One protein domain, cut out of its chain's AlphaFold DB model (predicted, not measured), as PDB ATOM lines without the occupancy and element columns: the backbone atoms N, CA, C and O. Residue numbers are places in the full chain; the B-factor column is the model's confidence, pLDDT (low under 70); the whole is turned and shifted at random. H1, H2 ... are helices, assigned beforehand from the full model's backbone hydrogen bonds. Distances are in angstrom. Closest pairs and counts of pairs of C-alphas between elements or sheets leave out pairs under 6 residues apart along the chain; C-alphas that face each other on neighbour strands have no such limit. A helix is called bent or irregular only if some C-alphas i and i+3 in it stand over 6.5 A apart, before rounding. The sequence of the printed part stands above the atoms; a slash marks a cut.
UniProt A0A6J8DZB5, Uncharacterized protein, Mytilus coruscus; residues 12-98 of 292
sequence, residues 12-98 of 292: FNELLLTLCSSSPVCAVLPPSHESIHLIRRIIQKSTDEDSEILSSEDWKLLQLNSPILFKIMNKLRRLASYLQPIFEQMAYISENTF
ATOM      1  N   PHE A  12       8.236 -31.783  39.872       84.56
ATOM      2  CA  PHE A  12       8.833 -31.047  40.994       84.56
ATOM      3  C   PHE A  12       8.934 -31.853  42.286       84.56
ATOM      4  O   PHE A  12       9.627 -31.433  43.210       84.56
ATOM      5  N   ASN A  13       8.275 -33.010  42.364       85.75
ATOM      6  CA  ASN A  13       8.200 -33.797  43.593       85.75
ATOM      7  C   ASN A  13       9.594 -34.104  44.175       85.75
ATOM      8  O   ASN A  13       9.818 -33.950  45.368       85.75
ATOM      9  N   GLU A  14      10.573 -34.450  43.330       86.38
ATOM     10  CA  GLU A  14      11.938 -34.745  43.793       86.38
ATOM     11  C   GLU A  14      12.639 -33.516  44.390       86.38
ATOM     12  O   GLU A  14      13.318 -33.623  45.414       86.38
ATOM     13  N   LEU A  15      12.446 -32.344  43.776       87.62
ATOM     14  CA  LEU A  15      12.975 -31.079  44.274       87.62
ATOM     15  C   LEU A  15      12.328 -30.722  45.614       87.62
ATOM     16  O   LEU A  15      13.039 -30.473  46.584       87.62
ATOM     17  N   LEU A  16      10.996 -30.760  45.691       88.12
ATOM     18  CA  LEU A  16      10.261 -30.428  46.911       88.12
ATOM     19  C   LEU A  16      10.596 -31.381  48.057       88.12
ATOM     20  O   LEU A  16      10.891 -30.927  49.157       88.12
ATOM     21  N   LEU A  17      10.640 -32.691  47.807       86.94
ATOM     22  CA  LEU A  17      11.048 -33.668  48.818       86.94
ATOM     23  C   LEU A  17      12.478 -33.422  49.306       86.94
ATOM     24  O   LEU A  17      12.749 -33.581  50.494       86.94
ATOM     25  N   THR A  18      13.384 -33.016  48.415       87.88
ATOM     26  CA  THR A  18      14.763 -32.683  48.787       87.88
ATOM     27  C   THR A  18      14.806 -31.430  49.662       87.88
ATOM     28  O   THR A  18      15.430 -31.460  50.720       87.88
ATOM     29  N   LEU A  19      14.104 -30.360  49.280       86.62
ATOM     30  CA  LEU A  19      14.083 -29.093  50.020       86.62
ATOM     31  C   LEU A  19      13.345 -29.189  51.365       86.62
ATOM     32  O   LEU A  19      13.755 -28.556  52.332       86.62
ATOM     33  N   CYS A  20      12.277 -29.984  51.447       86.00
ATOM     34  CA  CYS A  20      11.489 -30.163  52.671       86.00
ATOM     35  C   CYS A  20      12.092 -31.186  53.643       86.00
ATOM     36  O   CYS A  20      11.617 -31.323  54.772       86.00
ATOM     37  N   SER A  21      13.098 -31.946  53.215       85.06
ATOM     38  CA  SER A  21      13.731 -32.945  54.071       85.06
ATOM     39  C   SER A  21      14.638 -32.310  55.127       85.06
ATOM     40  O   SER A  21      15.239 -31.260  54.912       85.06
ATOM     41  N   SER A  22      14.776 -32.968  56.282       81.88
ATOM     42  CA  SER A  22      15.654 -32.507  57.362       81.88
ATOM     43  C   SER A  22      17.128 -32.757  57.021       81.88
ATOM     44  O   SER A  22      17.759 -33.688  57.525       81.88
ATOM     45  N   SER A  23      17.682 -31.945  56.121       87.19
ATOM     46  CA  SER A  23      19.092 -31.968  55.728       87.19
ATOM     47  C   SER A  23      19.639 -30.555  55.546       87.19
ATOM     48  O   SER A  23      18.930 -29.715  54.992       87.19
ATOM     49  N   PRO A  24      20.890 -30.279  55.950       89.69
ATOM     50  CA  PRO A  24      21.516 -29.006  55.631       89.69
ATOM     51  C   PRO A  24      21.726 -28.895  54.115       89.69
ATOM     52  O   PRO A  24      21.974 -29.895  53.440       89.69
ATOM     53  N   VAL A  25      21.680 -27.674  53.578       89.75
ATOM     54  CA  VAL A  25      21.863 -27.423  52.136       89.75
ATOM     55  C   VAL A  25      23.200 -27.976  51.633       89.75
ATOM     56  O   VAL A  25      23.254 -28.558  50.551       89.75
ATOM     57  N   CYS A  26      24.251 -27.895  52.454       88.88
ATOM     58  CA  CYS A  26      25.574 -28.421  52.129       88.88
ATOM     59  C   CYS A  26      25.633 -29.953  51.981       88.88
ATOM     60  O   CYS A  26      26.593 -30.467  51.415       88.88
ATOM     61  N   ALA A  27      24.614 -30.697  52.436       89.88
ATOM     62  CA  ALA A  27      24.496 -32.120  52.130       89.88
ATOM     63  C   ALA A  27      24.168 -32.347  50.646       89.88
ATOM     64  O   ALA A  27      24.712 -33.261  50.033       89.88
ATOM     65  N   VAL A  28      23.295 -31.507  50.075       89.94
ATOM     66  CA  VAL A  28      22.854 -31.565  48.668       89.94
ATOM     67  C   VAL A  28      23.859 -30.893  47.743       89.94
ATOM     68  O   VAL A  28      24.182 -31.432  46.684       89.94
ATOM     69  N   LEU A  29      24.363 -29.732  48.153       88.56
ATOM     70  CA  LEU A  29      25.328 -28.935  47.412       88.56
ATOM     71  C   LEU A  29      26.555 -28.683  48.292       88.56
ATOM     72  O   LEU A  29      26.569 -27.684  49.010       88.56
ATOM     73  N   PRO A  30      27.565 -29.569  48.280       84.50
ATOM     74  CA  PRO A  30      28.778 -29.379  49.066       84.50
ATOM     75  C   PRO A  30      29.445 -28.027  48.763       84.50
ATOM     76  O   PRO A  30      29.422 -27.585  47.613       84.50
ATOM     77  N   PRO A  31      30.081 -27.376  49.749       77.56
ATOM     78  CA  PRO A  31      30.679 -26.046  49.602       77.56
ATOM     79  C   PRO A  31      32.022 -26.074  48.843       77.56
ATOM     80  O   PRO A  31      32.893 -25.244  49.093       77.56
ATOM     81  N   SER A  32      32.254 -27.060  47.967       77.25
ATOM     82  CA  SER A  32      33.505 -27.129  47.207       77.25
ATOM     83  C   SER A  32      33.506 -26.083  46.095       77.25
ATOM     84  O   SER A  32      32.462 -25.800  45.496       77.25
ATOM     85  N   HIS A  33      34.683 -25.529  45.797       71.25
ATOM     86  CA  HIS A  33      34.838 -24.528  44.740       71.25
ATOM     87  C   HIS A  33      34.296 -25.058  43.404       71.25
ATOM     88  O   HIS A  33      33.606 -24.349  42.677       71.25
ATOM     89  N   GLU A  34      34.522 -26.341  43.120       76.62
ATOM     90  CA  GLU A  34      34.044 -27.030  41.923       76.62
ATOM     91  C   GLU A  34      32.518 -27.127  41.891       76.62
ATOM     92  O   GLU A  34      31.912 -26.848  40.859       76.62
ATOM     93  N   SER A  35      31.886 -27.488  43.013       75.56
ATOM     94  CA  SER A  35      30.433 -27.682  43.095       75.56
ATOM     95  C   SER A  35      29.687 -26.360  42.940       75.56
ATOM     96  O   SER A  35      28.709 -26.276  42.195       75.56
ATOM     97  N   ILE A  36      30.175 -25.299  43.587       75.50
ATOM     98  CA  ILE A  36      29.545 -23.983  43.497       75.50
ATOM     99  C   ILE A  36      29.796 -23.337  42.135       75.50
ATOM    100  O   ILE A  36      28.865 -22.809  41.526       75.50
ATOM    101  N   HIS A  37      31.023 -23.409  41.609       79.56
ATOM    102  CA  HIS A  37      31.330 -22.891  40.277       79.56
ATOM    103  C   HIS A  37      30.522 -23.611  39.189       79.56
ATOM    104  O   HIS A  37      30.021 -22.985  38.254       79.56
ATOM    105  N   LEU A  38      30.335 -24.928  39.325       78.00
ATOM    106  CA  LEU A  38      29.473 -25.709  38.447       78.00
ATOM    107  C   LEU A  38      28.027 -25.202  38.486       78.00
ATOM    108  O   LEU A  38      27.462 -24.963  37.424       78.00
ATOM    109  N   ILE A  39      27.466 -24.957  39.673       76.69
ATOM    110  CA  ILE A  39      26.106 -24.417  39.813       76.69
ATOM    111  C   ILE A  39      25.978 -22.995  39.263       76.69
ATOM    112  O   ILE A  39      25.014 -22.707  38.564       76.69
ATOM    113  N   ARG A  40      26.969 -22.126  39.470       78.00
ATOM    114  CA  ARG A  40      26.972 -20.779  38.877       78.00
ATOM    115  C   ARG A  40      26.983 -20.817  37.349       78.00
ATOM    116  O   ARG A  40      26.189 -20.124  36.727       78.00
ATOM    117  N   ARG A  41      27.817 -21.667  36.740       77.75
ATOM    118  CA  ARG A  41      27.828 -21.847  35.275       77.75
ATOM    119  C   ARG A  41      26.517 -22.422  34.751       77.75
ATOM    120  O   ARG A  41      26.046 -22.013  33.699       77.75
ATOM    121  N   ILE A  42      25.938 -23.373  35.479       72.62
ATOM    122  CA  ILE A  42      24.619 -23.943  35.189       72.62
ATOM    123  C   ILE A  42      23.556 -22.847  35.136       72.62
ATOM    124  O   ILE A  42      22.779 -22.790  34.188       72.62
ATOM    125  N   ILE A  43      23.550 -21.989  36.152       71.06
ATOM    126  CA  ILE A  43      22.603 -20.890  36.288       71.06
ATOM    127  C   ILE A  43      22.775 -19.903  35.127       71.06
ATOM    128  O   ILE A  43      21.809 -19.621  34.427       71.06
ATOM    129  N   GLN A  44      24.013 -19.477  34.857       72.31
ATOM    130  CA  GLN A  44      24.342 -18.547  33.768       72.31
ATOM    131  C   GLN A  44      23.970 -19.079  32.380       72.31
ATOM    132  O   GLN A  44      23.546 -18.319  31.525       72.31
ATOM    133  N   LYS A  45      24.105 -20.387  32.138       70.69
ATOM    134  CA  LYS A  45      23.706 -20.991  30.858       70.69
ATOM    135  C   LYS A  45      22.193 -21.198  30.745       70.69
ATOM    136  O   LYS A  45      21.652 -21.236  29.652       70.69
ATOM    137  N   SER A  46      21.477 -21.320  31.862       62.69
ATOM    138  CA  SER A  46      20.020 -21.503  31.831       62.69
ATOM    139  C   SER A  46      19.226 -20.252  31.431       62.69
ATOM    140  O   SER A  46      18.030 -20.373  31.169       62.69
ATOM    141  N   THR A  47      19.869 -19.080  31.379       58.03
ATOM    142  CA  THR A  47      19.255 -17.799  30.990       58.03
ATOM    143  C   THR A  47      19.381 -17.472  29.505       58.03
ATOM    144  O   THR A  47      18.615 -16.652  29.011       58.03
ATOM    145  N   ASP A  48      20.310 -18.110  28.797       59.12
ATOM    146  CA  ASP A  48      20.503 -17.910  27.361       59.12
ATOM    147  C   ASP A  48      19.689 -18.959  26.592       59.12
ATOM    148  O   ASP A  48      20.017 -20.148  26.626       59.12
ATOM    149  N   GLU A  49      18.634 -18.522  25.889       54.38
ATOM    150  CA  GLU A  49      17.736 -19.388  25.097       54.38
ATOM    151  C   GLU A  49      18.475 -20.198  24.010       54.38
ATOM    152  O   GLU A  49      18.005 -21.268  23.620       54.38
ATOM    153  N   ASP A  50      19.669 -19.745  23.612       49.75
ATOM    154  CA  ASP A  50      20.530 -20.358  22.594       49.75
ATOM    155  C   ASP A  50      21.798 -21.035  23.153       49.75
ATOM    156  O   ASP A  50      22.627 -21.524  22.377       49.75
ATOM    157  N   SER A  51      22.012 -21.079  24.478       53.03
ATOM    158  CA  SER A  51      23.277 -21.624  24.994       53.03
ATOM    159  C   SER A  51      23.326 -23.150  24.978       53.03
ATOM    160  O   SER A  51      22.399 -23.862  25.382       53.03
ATOM    161  N   GLU A  52      24.469 -23.670  24.525       55.47
ATOM    162  CA  GLU A  52      24.784 -25.086  24.592       55.47
ATOM    163  C   GLU A  52      24.575 -25.625  26.012       55.47
ATOM    164  O   GLU A  52      25.222 -25.220  26.987       55.47
ATOM    165  N   ILE A  53      23.681 -26.612  26.062       61.84
ATOM    166  CA  ILE A  53      23.590 -27.702  27.030       61.84
ATOM    167  C   ILE A  53      24.931 -27.877  27.751       61.84
ATOM    168  O   ILE A  53      25.956 -28.055  27.099       61.84
ATOM    169  N   LEU A  54      24.914 -27.858  29.090       68.44
ATOM    170  CA  LEU A  54      26.050 -28.244  29.940       68.44
ATOM    171  C   LEU A  54      26.891 -29.342  29.282       68.44
ATOM    172  O   LEU A  54      26.333 -30.336  28.803       68.44
ATOM    173  N   SER A  55      28.214 -29.161  29.262       76.50
ATOM    174  CA  SER A  55      29.093 -30.123  28.601       76.50
ATOM    175  C   SER A  55      28.943 -31.503  29.247       76.50
ATOM    176  O   SER A  55      28.542 -31.629  30.410       76.50
ATOM    177  N   SER A  56      29.290 -32.563  28.514       81.06
ATOM    178  CA  SER A  56      29.263 -33.921  29.072       81.06
ATOM    179  C   SER A  56      30.097 -34.039  30.359       81.06
ATOM    180  O   SER A  56      29.761 -34.843  31.229       81.06
ATOM    181  N   GLU A  57      31.156 -33.237  30.497       83.56
ATOM    182  CA  GLU A  57      31.997 -33.216  31.693       83.56
ATOM    183  C   GLU A  57      31.302 -32.510  32.868       83.56
ATOM    184  O   GLU A  57      31.333 -33.004  33.993       83.56
ATOM    185  N   ASP A  58      30.578 -31.417  32.616       81.00
ATOM    186  CA  ASP A  58      29.822 -30.692  33.646       81.00
ATOM    187  C   ASP A  58      28.729 -31.570  34.267       81.00
ATOM    188  O   ASP A  58      28.561 -31.605  35.488       81.00
ATOM    189  N   TRP A  59      28.017 -32.332  33.433       83.25
ATOM    190  CA  TRP A  59      27.017 -33.296  33.894       83.25
ATOM    191  C   TRP A  59      27.628 -34.408  34.742       83.25
ATOM    192  O   TRP A  59      27.052 -34.792  35.761       83.25
ATOM    193  N   LYS A  60      28.803 -34.908  34.349       86.81
ATOM    194  CA  LYS A  60      29.526 -35.943  35.089       86.81
ATOM    195  C   LYS A  60      30.004 -35.424  36.445       86.81
ATOM    196  O   LYS A  60      29.795 -36.086  37.462       86.81
ATOM    197  N   LEU A  61      30.569 -34.219  36.484       85.44
ATOM    198  CA  LEU A  61      30.967 -33.555  37.726       85.44
ATOM    199  C   LEU A  61      29.769 -33.326  38.652       85.44
ATOM    200  O   LEU A  61      29.875 -33.577  39.855       85.44
ATOM    201  N   LEU A  62      28.618 -32.914  38.108       84.94
ATOM    202  CA  LEU A  62      27.397 -32.730  38.894       84.94
ATOM    203  C   LEU A  62      26.911 -34.062  39.467       84.94
ATOM    204  O   LEU A  62      26.563 -34.138  40.641       84.94
ATOM    205  N   GLN A  63      26.926 -35.124  38.660       88.69
ATOM    206  CA  GLN A  63      26.513 -36.457  39.084       88.69
ATOM    207  C   GLN A  63      27.404 -37.017  40.203       88.69
ATOM    208  O   GLN A  63      26.908 -37.707  41.091       88.69
ATOM    209  N   LEU A  64      28.708 -36.725  40.179       86.94
ATOM    210  CA  LEU A  64      29.660 -37.196  41.189       86.94
ATOM    211  C   LEU A  64      29.558 -36.415  42.509       86.94
ATOM    212  O   LEU A  64      29.584 -37.018  43.588       86.94
ATOM    213  N   ASN A  65      29.431 -35.089  42.427       84.81
ATOM    214  CA  ASN A  65      29.444 -34.211  43.600       84.81
ATOM    215  C   ASN A  65      28.058 -34.045  44.235       84.81
ATOM    216  O   ASN A  65      27.930 -34.130  45.457       84.81
ATOM    217  N   SER A  66      27.019 -33.903  43.410       88.44
ATOM    218  CA  SER A  66      25.634 -33.664  43.832       88.44
ATOM    219  C   SER A  66      24.641 -34.513  43.019       88.44
ATOM    220  O   SER A  66      23.865 -33.976  42.222       88.44
ATOM    221  N   PRO A  67      24.590 -35.844  43.231       89.50
ATOM    222  CA  PRO A  67      23.761 -36.743  42.422       89.50
ATOM    223  C   PRO A  67      22.259 -36.429  42.454       89.50
ATOM    224  O   PRO A  67      21.559 -36.585  41.454       89.50
ATOM    225  N   ILE A  68      21.749 -35.962  43.598       90.38
ATOM    226  CA  ILE A  68      20.342 -35.556  43.737       90.38
ATOM    227  C   ILE A  68      20.055 -34.328  42.875       90.38
ATOM    228  O   ILE A  68      19.053 -34.284  42.163       90.38
ATOM    229  N   LEU A  69      20.971 -33.362  42.883       87.56
ATOM    230  CA  LEU A  69      20.857 -32.156  42.079       87.56
ATOM    231  C   LEU A  69      20.946 -32.481  40.586       87.56
ATOM    232  O   LEU A  69      20.117 -32.003  39.821       87.56
ATOM    233  N   PHE A  70      21.848 -33.387  40.195       88.00
ATOM    234  CA  PHE A  70      21.897 -33.952  38.845       88.00
ATOM    235  C   PHE A  70      20.542 -34.531  38.415       88.00
ATOM    236  O   PHE A  70      20.044 -34.192  37.342       88.00
ATOM    237  N   LYS A  71      19.905 -35.360  39.252       88.75
ATOM    238  CA  LYS A  71      18.590 -35.952  38.948       88.75
ATOM    239  C   LYS A  71      17.500 -34.894  38.788       88.75
ATOM    240  O   LYS A  71      16.740 -34.953  37.822       88.75
ATOM    241  N   ILE A  72      17.438 -33.937  39.715       87.75
ATOM    242  CA  ILE A  72      16.475 -32.828  39.687       87.75
ATOM    243  C   ILE A  72      16.649 -32.021  38.402       87.75
ATOM    244  O   ILE A  72      15.692 -31.817  37.662       87.75
ATOM    245  N   MET A  73      17.879 -31.613  38.111       83.06
ATOM    246  CA  MET A  73      18.209 -30.801  36.951       83.06
ATOM    247  C   MET A  73      17.957 -31.515  35.632       83.06
ATOM    248  O   MET A  73      17.430 -30.914  34.704       83.06
ATOM    249  N   ASN A  74      18.298 -32.800  35.541       84.44
ATOM    250  CA  ASN A  74      18.033 -33.584  34.344       84.44
ATOM    251  C   ASN A  74      16.521 -33.701  34.080       84.44
ATOM    252  O   ASN A  74      16.083 -33.610  32.935       84.44
ATOM    253  N   LYS A  75      15.709 -33.843  35.139       85.56
ATOM    254  CA  LYS A  75      14.244 -33.928  35.036       85.56
ATOM    255  C   LYS A  75      13.593 -32.577  34.725       85.56
ATOM    256  O   LYS A  75      12.662 -32.517  33.929       85.56
ATOM    257  N   LEU A  76      14.086 -31.502  35.337       83.31
ATOM    258  CA  LEU A  76      13.536 -30.146  35.235       83.31
ATOM    259  C   LEU A  76      14.297 -29.270  34.237       83.31
ATOM    260  O   LEU A  76      14.198 -28.049  34.286       83.31
ATOM    261  N   ARG A  77      15.049 -29.874  33.314       78.50
ATOM    262  CA  ARG A  77      15.966 -29.164  32.418       78.50
ATOM    263  C   ARG A  77      15.300 -28.043  31.615       78.50
ATOM    264  O   ARG A  77      15.899 -26.992  31.433       78.50
ATOM    265  N   ARG A  78      14.055 -28.249  31.174       77.38
ATOM    266  CA  ARG A  78      13.256 -27.248  30.436       77.38
ATOM    267  C   ARG A  78      12.755 -26.089  31.304       77.38
ATOM    268  O   ARG A  78      12.264 -25.107  30.773       77.38
ATOM    269  N   LEU A  79      12.842 -26.229  32.624       77.44
ATOM    270  CA  LEU A  79      12.388 -25.261  33.622       77.44
ATOM    271  C   LEU A  79      13.568 -24.678  34.413       77.44
ATOM    272  O   LEU A  79      13.363 -24.081  35.465       77.44
ATOM    273  N   ALA A  80      14.805 -24.877  33.938       72.50
ATOM    274  CA  ALA A  80      16.017 -24.498  34.659       72.50
ATOM    275  C   ALA A  80      16.062 -22.996  34.995       72.50
ATOM    276  O   ALA A  80      16.418 -22.653  36.120       72.50
ATOM    277  N   SER A  81      15.605 -22.135  34.080       73.94
ATOM    278  CA  SER A  81      15.504 -20.683  34.288       73.94
ATOM    279  C   SER A  81      14.599 -20.313  35.470       73.94
ATOM    280  O   SER A  81      14.952 -19.466  36.282       73.94
ATOM    281  N   TYR A  82      13.471 -21.005  35.659       79.06
ATOM    282  CA  TYR A  82      12.582 -20.784  36.809       79.06
ATOM    283  C   TYR A  82      13.171 -21.278  38.138       79.06
ATOM    284  O   TYR A  82      12.754 -20.833  39.207       79.06
ATOM    285  N   LEU A  83      14.125 -22.213  38.091       79.94
ATOM    286  CA  LEU A  83      14.779 -22.777  39.275       79.94
ATOM    287  C   LEU A  83      16.034 -22.010  39.692       79.94
ATOM    288  O   LEU A  83      16.542 -22.242  40.790       79.94
ATOM    289  N   GLN A  84      16.520 -21.096  38.852       80.38
ATOM    290  CA  GLN A  84      17.715 -20.301  39.116       80.38
ATOM    291  C   GLN A  84      17.708 -19.645  40.506       80.38
ATOM    292  O   GLN A  84      18.663 -19.893  41.244       80.38
ATOM    293  N   PRO A  85      16.656 -18.917  40.940       86.19
ATOM    294  CA  PRO A  85      16.672 -18.264  42.251       86.19
ATOM    295  C   PRO A  85      16.852 -19.255  43.408       86.19
ATOM    296  O   PRO A  85      17.512 -18.961  44.402       86.19
ATOM    297  N   ILE A  86      16.302 -20.467  43.261       87.12
ATOM    298  CA  ILE A  86      16.435 -21.537  44.254       87.12
ATOM    299  C   ILE A  86      17.885 -22.024  44.299       87.12
ATOM    300  O   ILE A  86      18.453 -22.163  45.382       87.12
ATOM    301  N   PHE A  87      18.510 -22.265  43.145       84.62
ATOM    302  CA  PHE A  87      19.898 -22.726  43.090       84.62
ATOM    303  C   PHE A  87      20.898 -21.657  43.543       84.62
ATOM    304  O   PHE A  87      21.860 -21.996  44.233       84.62
ATOM    305  N   GLU A  88      20.654 -20.381  43.239       85.81
ATOM    306  CA  GLU A  88      21.441 -19.256  43.760       85.81
ATOM    307  C   GLU A  88      21.356 -19.188  45.283       85.81
ATOM    308  O   GLU A  88      22.381 -19.104  45.961       85.81
ATOM    309  N   GLN A  89      20.147 -19.308  45.836       89.19
ATOM    310  CA  GLN A  89      19.946 -19.316  47.278       89.19
ATOM    311  C   GLN A  89      20.618 -20.527  47.938       89.19
ATOM    312  O   GLN A  89      21.251 -20.384  48.984       89.19
ATOM    313  N   MET A  90      20.541 -21.712  47.327       88.31
ATOM    314  CA  MET A  90      21.240 -22.902  47.820       88.31
ATOM    315  C   MET A  90      22.761 -22.717  47.809       88.31
ATOM    316  O   MET A  90      23.421 -23.051  48.794       88.31
ATOM    317  N   ALA A  91      23.322 -22.174  46.727       86.81
ATOM    318  CA  ALA A  91      24.751 -21.895  46.624       86.81
ATOM    319  C   ALA A  91      25.194 -20.874  47.680       86.81
ATOM    320  O   ALA A  91      26.153 -21.127  48.408       86.81
ATOM    321  N   TYR A  92      24.432 -19.787  47.837       87.94
ATOM    322  CA  TYR A  92      24.668 -18.768  48.855       87.94
ATOM    323  C   TYR A  92      24.652 -19.357  50.269       87.94
ATOM    324  O   TYR A  92      25.578 -19.117  51.043       87.94
ATOM    325  N   ILE A  93      23.632 -20.151  50.620       88.50
ATOM    326  CA  ILE A  93      23.552 -20.790  51.941       88.50
ATOM    327  C   ILE A  93      24.736 -21.735  52.140       88.50
ATOM    328  O   ILE A  93      25.340 -21.730  53.212       88.50
ATOM    329  N   SER A  94      25.082 -22.538  51.129       87.00
ATOM    330  CA  SER A  94      26.165 -23.515  51.245       87.00
ATOM    331  C   SER A  94      27.519 -22.843  51.460       87.00
ATOM    332  O   SER A  94      28.227 -23.219  52.388       87.00
ATOM    333  N   GLU A  95      27.855 -21.805  50.690       83.44
ATOM    334  CA  GLU A  95      29.105 -21.055  50.873       83.44
ATOM    335  C   GLU A  95      29.150 -20.363  52.239       83.44
ATOM    336  O   GLU A  95      30.086 -20.565  53.012       83.44
ATOM    337  N   ASN A  96      28.105 -19.602  52.584       83.62
ATOM    338  CA  ASN A  96      28.079 -18.822  53.826       83.62
ATOM    339  C   ASN A  96      28.005 -19.681  55.084       83.62
ATOM    340  O   ASN A  96      28.404 -19.214  56.152       83.62
ATOM    341  N   THR A  97      27.556 -20.936  54.968       81.38
ATOM    342  CA  THR A  97      27.644 -21.899  56.070       81.38
ATOM    343  C   THR A  97      29.081 -21.992  56.574       81.38
ATOM    344  O   THR A  97      29.250 -22.174  57.774       81.38
ATOM    345  N   PHE A  98      30.090 -21.816  55.701       81.12
ATOM    346  CA  PHE A  98      31.499 -22.016  56.040       81.12
ATOM    347  C   PHE A  98      32.395 -20.770  56.091       81.12
ATOM    348  O   PHE A  98      33.556 -20.881  56.485       81.12
TER     349      PHE A  98
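What this domain is: This is residues 12 to 98 of the 292 residues of an uncharacterized protein of Mytilus coruscus (UniProt A0A6J8DZB5). The longest helix, H6, is kinked and lies side by side with H3 at a shallow tilt; over this pair stands a helical hairpin, H4 and H5, so that H3, H6, H5 and H4 surround a common core. The short helix H2 lies at one end, on the last part of H6, and H1 lies at the edge near H5, while residues 47 to 55 link H3 to H4 at the end opposite H2. The printed part has 87 residues with six named helices, H1 to H6 in order along the chain, and no named strand; its class is all helix. It is compact, with a radius of gyration of the C-alphas of 12.1 A and spans of 36 by 28 by 21 A.

Where its parts are: H6, residues 77 to 98, runs 29.2 A from its first C-alpha to its last, at (31.499, -22.016, 56.040). It has a kink of 64 degrees near residue 84 and is irregular: C-alphas 78 and 81 are 7.9 A apart. H3, residues 33 to 46, is 19.9 A long and begins with C-alpha 33 at (34.838, -24.528, 44.740). H4, residues 56 to 65, measures 14.5 A, and H5, residues 67 to 75, measures 12.4 A. H1, residues 13 to 20, is 10.3 A long, with C-alpha 13 at (8.200, -33.797, 43.593), and H2, residues 25 to 28, is 5.5 A long.

How they stand to each other: H6 and H3 touch and run opposite ways at a shallow tilt of 28 degrees; their closest C-alphas, those of Ser 46 and Ser 81, are 5.2 A apart. H6 touches H2 with residues 90 to 97 alone, closest at the C-alphas of Cys 26 and Ser 94, 5.0 A. H5 is close to H6 but not clearly touching, with the C-alphas of Met 73 and Ala 80 closest at 7.1 A. H3 touches H4 with residues 35 to 38 alone, at a steep tilt of 49 degrees; the C-alphas of Ser 35 and Asn 65 are closest, at 6.6 A. H4 and H5 touch as a helical hairpin, opposite ways at a steep tilt of 45 degrees, closest at the C-alphas of Gln 63 and Phe 70, 5.3 A. The packing of the helices is mostly crossed, but only just: one of three touching pairs with a tilt is shallow. H1 touches no helix but is near H5, with the C-alphas of Leu 15 and Ile 72 closest at 6.0 A. H4 and H6 are apart, as are H3 and H5. Every O i to N i+4 pair is within hydrogen-bond range in H1, H3, H4 and H5, and 13 of 18 are in H6; H2 is too short for such a pair.

The domain as a whole: The C-alphas of Ser 22 and Asp 50 are the two farthest apart, at 37.2 A. The printed part has no cut, and no link is long; the link from H3 to H4, nine residues, is short, and the others are tight. Mean pLDDT of the printed part is 80.6, and residues 46 to 54 are under 70.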